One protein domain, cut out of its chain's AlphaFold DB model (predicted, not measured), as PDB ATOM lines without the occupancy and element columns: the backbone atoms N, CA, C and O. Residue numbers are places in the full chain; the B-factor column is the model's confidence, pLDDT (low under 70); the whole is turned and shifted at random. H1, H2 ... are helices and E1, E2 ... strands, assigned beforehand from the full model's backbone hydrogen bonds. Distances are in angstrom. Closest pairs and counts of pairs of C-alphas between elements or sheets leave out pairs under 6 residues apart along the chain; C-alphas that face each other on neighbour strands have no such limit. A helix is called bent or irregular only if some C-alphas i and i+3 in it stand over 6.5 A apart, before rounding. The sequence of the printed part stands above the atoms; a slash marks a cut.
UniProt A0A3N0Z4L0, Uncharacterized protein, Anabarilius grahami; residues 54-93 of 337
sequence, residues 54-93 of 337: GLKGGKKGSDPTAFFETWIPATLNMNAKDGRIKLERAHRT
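Overview. This is residues 54 to 93 of the 337 residues of an uncharacterized protein of Anabarilius grahami (UniProt A0A3N0Z4L0). Little regular structure is present: a single helix, H1, has a long loop that leaves its last residue and folds back to its beginning, where the short strand E1 packs on it. Residues 75 to 82 stick out. The printed part has 40 residues, with one named helix and then one named strand holding 15 of them, mostly helix. It is only just compact, close to loose, with a radius of gyration of the C-alphas of 10.6 A and spans of 29 by 19 by 15 A.

Arrangement. H1, residues 64 to 75, and E1, residues 90 to 92, have 6 pairs of C-alphas within 8 A. Their closest C-alphas, of Thr 65 and Ala 90, are 5.0 A apart. E1 pairs with no named strand. In H1, 5 of 8 O i to N i+4 pairs are within hydrogen-bond range.

Along the chain. H1 measures 15.9 A from C-alpha 64 at (77.433, -17.822, 29.284) to C-alpha 75. It is neither bent nor irregular, but only just: C-alphas 69 and 72 are 6.2 A apart. E1 measures 7.3 A and ends at C-alpha 92, (71.847, -22.818, 27.110).

Size, cuts and confidence. The C-alphas farthest apart, of Gly 57 and Lys 81, are 30.1 A apart. The printed part has no cut. H1 to E1 is a long link of 14 residues. Residues 57 to 61 and 79 to 84 have pLDDT under 70.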
ATOM      1  N   GLY A  54      63.707 -18.732  34.082       76.31
ATOM      2  CA  GLY A  54      63.144 -17.368  34.058       76.31
ATOM      3  C   GLY A  54      63.985 -16.286  33.361       76.31
ATOM      4  O   GLY A  54      63.637 -15.105  33.418       76.31
ATOM      5  N   LEU A  55      65.099 -16.633  32.710       80.12
ATOM      6  CA  LEU A  55      66.001 -15.641  32.112       80.12
ATOM      7  C   LEU A  55      65.548 -15.187  30.714       80.12
ATOM      8  O   LEU A  55      65.737 -15.890  29.721       80.12
ATOM      9  N   LYS A  56      65.042 -13.946  30.617       73.88
ATOM     10  CA  LYS A  56      64.709 -13.297  29.335       73.88
ATOM     11  C   LYS A  56      65.905 -13.329  28.371       73.88
ATOM     12  O   LYS A  56      66.978 -12.797  28.675       73.88
ATOM     13  N   GLY A  57      65.693 -13.917  27.192       65.81
ATOM     14  CA  GLY A  57      66.690 -13.992  26.125       65.81
ATOM     15  C   GLY A  57      67.240 -12.611  25.751       65.81
ATOM     16  O   GLY A  57      66.503 -11.630  25.719       65.81
ATOM     17  N   GLY A  58      68.551 -12.538  25.506       65.81
ATOM     18  CA  GLY A  58      69.259 -11.297  25.160       65.81
ATOM     19  C   GLY A  58      69.957 -10.591  26.331       65.81
ATOM     20  O   GLY A  58      70.885  -9.832  26.090       65.81
ATOM     21  N   LYS A  59      69.632 -10.896  27.600       60.06
ATOM     22  CA  LYS A  59      70.357 -10.344  28.775       60.06
ATOM     23  C   LYS A  59      71.807 -10.833  28.939       60.06
ATOM     24  O   LYS A  59      72.510 -10.382  29.836       60.06
ATOM     25  N   LYS A  60      72.234 -11.792  28.120       58.81
ATOM     26  CA  LYS A  60      73.509 -12.504  28.210       58.81
ATOM     27  C   LYS A  60      74.194 -12.414  26.848       58.81
ATOM     28  O   LYS A  60      73.590 -12.838  25.859       58.81
ATOM     29  N   GLY A  61      75.413 -11.869  26.833       64.25
ATOM     30  CA  GLY A  61      76.278 -11.797  25.651       64.25
ATOM     31  C   GLY A  61      76.749 -13.176  25.176       64.25
ATOM     32  O   GLY A  61      76.169 -14.196  25.557       64.25
ATOM     33  N   SER A  62      77.804 -13.201  24.356       73.12
ATOM     34  CA  SER A  62      78.366 -14.442  23.796       73.12
ATOM     35  C   SER A  62      78.664 -15.487  24.878       73.12
ATOM     36  O   SER A  62      78.259 -16.641  24.751       73.12
ATOM     37  N   ASP A  63      79.274 -15.062  25.989       82.81
ATOM     38  CA  ASP A  63      79.881 -15.988  26.945       82.81
ATOM     39  C   ASP A  63      78.960 -16.280  28.142       82.81
ATOM     40  O   ASP A  63      78.745 -15.427  29.016       82.81
ATOM     41  N   PRO A  64      78.392 -17.499  28.239       82.19
ATOM     42  CA  PRO A  64      77.433 -17.822  29.284       82.19
ATOM     43  C   PRO A  64      78.054 -17.945  30.679       82.19
ATOM     44  O   PRO A  64      77.331 -17.748  31.660       82.19
ATOM     45  N   THR A  65      79.343 -18.277  30.766       86.12
ATOM     46  CA  THR A  65      80.060 -18.511  32.025       86.12
ATOM     47  C   THR A  65      80.338 -17.188  32.738       86.12
ATOM     48  O   THR A  65      79.807 -16.972  33.823       86.12
ATOM     49  N   ALA A  66      81.040 -16.253  32.084       84.94
ATOM     50  CA  ALA A  66      81.426 -14.957  32.658       84.94
ATOM     51  C   ALA A  66      80.232 -14.130  33.181       84.94
ATOM     52  O   ALA A  66      80.310 -13.493  34.233       84.94
ATOM     53  N   PHE A  67      79.089 -14.189  32.487       85.31
ATOM     54  CA  PHE A  67      77.845 -13.587  32.973       85.31
ATOM     55  C   PHE A  67      77.389 -14.195  34.306       85.31
ATOM     56  O   PHE A  67      77.008 -13.463  35.208       85.31
ATOM     57  N   PHE A  68      77.397 -15.524  34.454       86.50
ATOM     58  CA  PHE A  68      76.911 -16.159  35.683       86.50
ATOM     59  C   PHE A  68      77.884 -16.000  36.856       86.50
ATOM     60  O   PHE A  68      77.426 -15.882  37.990       86.50
ATOM     61  N   GLU A  69      79.191 -15.912  36.591       85.12
ATOM     62  CA  GLU A  69      80.205 -15.627  37.616       85.12
ATOM     63  C   GLU A  69      79.943 -14.301  38.350       85.12
ATOM     64  O   GLU A  69      80.202 -14.212  39.548       85.12
ATOM     65  N   THR A  70      79.405 -13.294  37.648       82.88
ATOM     66  CA  THR A  70      79.040 -11.979  38.211       82.88
ATOM     67  C   THR A  70      77.568 -11.883  38.621       82.88
ATOM     68  O   THR A  70      77.246 -11.289  39.650       82.88
ATOM     69  N   TRP A  71      76.655 -12.494  37.859       85.88
ATOM     70  CA  TRP A  71      75.212 -12.389  38.087       85.88
ATOM     71  C   TRP A  71      74.728 -13.168  39.316       85.88
ATOM     72  O   TRP A  71      73.849 -12.676  40.026       85.88
ATOM     73  N   ILE A  72      75.284 -14.355  39.596       85.94
ATOM     74  CA  ILE A  72      74.842 -15.177  40.738       85.94
ATOM     75  C   ILE A  72      75.163 -14.484  42.079       85.94
ATOM     76  O   ILE A  72      74.230 -14.315  42.869       85.94
ATOM     77  N   PRO A  73      76.401 -14.005  42.352       86.00
ATOM     78  CA  PRO A  73      76.700 -13.293  43.599       86.00
ATOM     79  C   PRO A  73      75.871 -12.020  43.783       86.00
ATOM     80  O   PRO A  73      75.375 -11.771  44.882       86.00
ATOM     81  N   ALA A  74      75.674 -11.248  42.705       83.62
ATOM     82  CA  ALA A  74      74.897 -10.011  42.731       83.62
ATOM     83  C   ALA A  74      73.404 -10.252  43.023       83.62
ATOM     84  O   ALA A  74      72.806  -9.513  43.798       83.62
ATOM     85  N   THR A  75      72.811 -11.299  42.437       84.56
ATOM     86  CA  THR A  75      71.377 -11.612  42.593       84.56
ATOM     87  C   THR A  75      71.057 -12.263  43.941       84.56
ATOM     88  O   THR A  75      69.958 -12.089  44.457       84.56
ATOM     89  N   LEU A  76      72.001 -13.012  44.520       82.50
ATOM     90  CA  LEU A  76      71.827 -13.705  45.805       82.50
ATOM     91  C   LEU A  76      72.446 -12.952  46.999       82.50
ATOM     92  O   LEU A  76      72.482 -13.497  48.104       82.50
ATOM     93  N   ASN A  77      72.971 -11.738  46.777       82.44
ATOM     94  CA  ASN A  77      73.703 -10.925  47.756       82.44
ATOM     95  C   ASN A  77      74.780 -11.727  48.525       82.44
ATOM     96  O   ASN A  77      74.934 -11.598  49.741       82.44
ATOM     97  N   MET A  78      75.516 -12.591  47.817       76.62
ATOM     98  CA  MET A  78      76.498 -13.500  48.418       76.62
ATOM     99  C   MET A  78      77.895 -12.876  48.482       76.62
ATOM    100  O   MET A  78      78.499 -12.573  47.454       76.62
ATOM    101  N   ASN A  79      78.462 -12.795  49.686       68.12
ATOM    102  CA  ASN A  79      79.864 -12.448  49.913       68.12
ATOM    103  C   ASN A  79      80.783 -13.672  49.732       68.12
ATOM    104  O   ASN A  79      81.355 -14.200  50.685       68.12
ATOM    105  N   ALA A  80      80.934 -14.137  48.488       67.88
ATOM    106  CA  ALA A  80      81.983 -15.100  48.155       67.88
ATOM    107  C   ALA A  80      83.363 -14.523  48.532       67.88
ATOM    108  O   ALA A  80      83.599 -13.333  48.328       67.88
ATOM    109  N   LYS A  81      84.279 -15.359  49.049       63.09
ATOM    110  CA  LYS A  81      85.591 -14.915  49.571       63.09
ATOM    111  C   LYS A  81      86.417 -14.101  48.559       63.09
ATOM    112  O   LYS A  81      87.109 -13.181  48.970       63.09
ATOM    113  N   ASP A  82      86.256 -14.396  47.267       61.22
ATOM    114  CA  ASP A  82      86.914 -13.705  46.147       61.22
ATOM    115  C   ASP A  82      85.924 -12.920  45.254       61.22
ATOM    116  O   ASP A  82      86.234 -12.590  44.112       61.22
ATOM    117  N   GLY A  83      84.677 -12.706  45.696       62.47
ATOM    118  CA  GLY A  83      83.608 -12.058  44.911       62.47
ATOM    119  C   GLY A  83      83.114 -12.827  43.668       62.47
ATOM    120  O   GLY A  83      82.110 -12.442  43.072       62.47
ATOM    121  N   ARG A  84      83.775 -13.929  43.290       63.34
ATOM    122  CA  ARG A  84      83.478 -14.769  42.121       63.34
ATOM    123  C   ARG A  84      83.149 -16.202  42.547       63.34
ATOM    124  O   ARG A  84      83.897 -16.819  43.302       63.34
ATOM    125  N   ILE A  85      82.071 -16.761  42.001       78.69
ATOM    126  CA  ILE A  85      81.806 -18.208  42.048       78.69
ATOM    127  C   ILE A  85      82.497 -18.839  40.837       78.69
ATOM    128  O   ILE A  85      82.244 -18.417  39.712       78.69
ATOM    129  N   LYS A  86      83.365 -19.836  41.051       79.69
ATOM    130  CA  LYS A  86      83.990 -20.592  39.954       79.69
ATOM    131  C   LYS A  86      82.954 -21.517  39.320       79.69
ATOM    132  O   LYS A  86      82.401 -22.368  40.011       79.69
ATOM    133  N   LEU A  87      82.728 -21.362  38.021       84.69
ATOM    134  CA  LEU A  87      81.828 -22.197  37.228       84.69
ATOM    135  C   LEU A  87      82.676 -23.005  36.245       84.69
ATOM    136  O   LEU A  87      83.498 -22.426  35.538       84.69
ATOM    137  N   GLU A  88      82.481 -24.318  36.178       82.94
ATOM    138  CA  GLU A  88      83.222 -25.170  35.240       82.94
ATOM    139  C   GLU A  88      82.723 -24.973  33.803       82.94
ATOM    140  O   GLU A  88      83.492 -24.720  32.875       82.94
ATOM    141  N   ARG A  89      81.402 -25.043  33.622       84.06
ATOM    142  CA  ARG A  89      80.735 -24.883  32.332       84.06
ATOM    143  C   ARG A  89      79.374 -24.240  32.540       84.06
ATOM    144  O   ARG A  89      78.659 -24.577  33.479       84.06
ATOM    145  N   ALA A  90      78.994 -23.357  31.622       85.56
ATOM    146  CA  ALA A  90      77.631 -22.864  31.501       85.56
ATOM    147  C   ALA A  90      77.177 -22.974  30.045       85.56
ATOM    148  O   ALA A  90      77.942 -22.683  29.129       85.56
ATOM    149  N   HIS A  91      75.933 -23.382  29.814       83.06
ATOM    150  CA  HIS A  91      75.368 -23.448  28.466       83.06
ATOM    151  C   HIS A  91      73.857 -23.196  28.483       83.06
ATOM    152  O   HIS A  91      73.209 -23.232  29.534       83.06
ATOM    153  N   ARG A  92      73.298 -22.878  27.310       76.31
ATOM    154  CA  ARG A  92      71.847 -22.818  27.110       76.31
ATOM    155  C   ARG A  92      71.371 -24.219  26.749       76.31
ATOM    156  O   ARG A  92      71.920 -24.826  25.835       76.31
ATOM    157  N   THR A  93      70.362 -24.706  27.452       70.69
ATOM    158  CA  THR A  93      69.694 -25.973  27.137       70.69
ATOM    159  C   THR A  93      68.397 -25.661  26.393       70.69
ATOM    160  O   THR A  93      67.883 -24.543  26.484       70.69
TER     161      THR A  93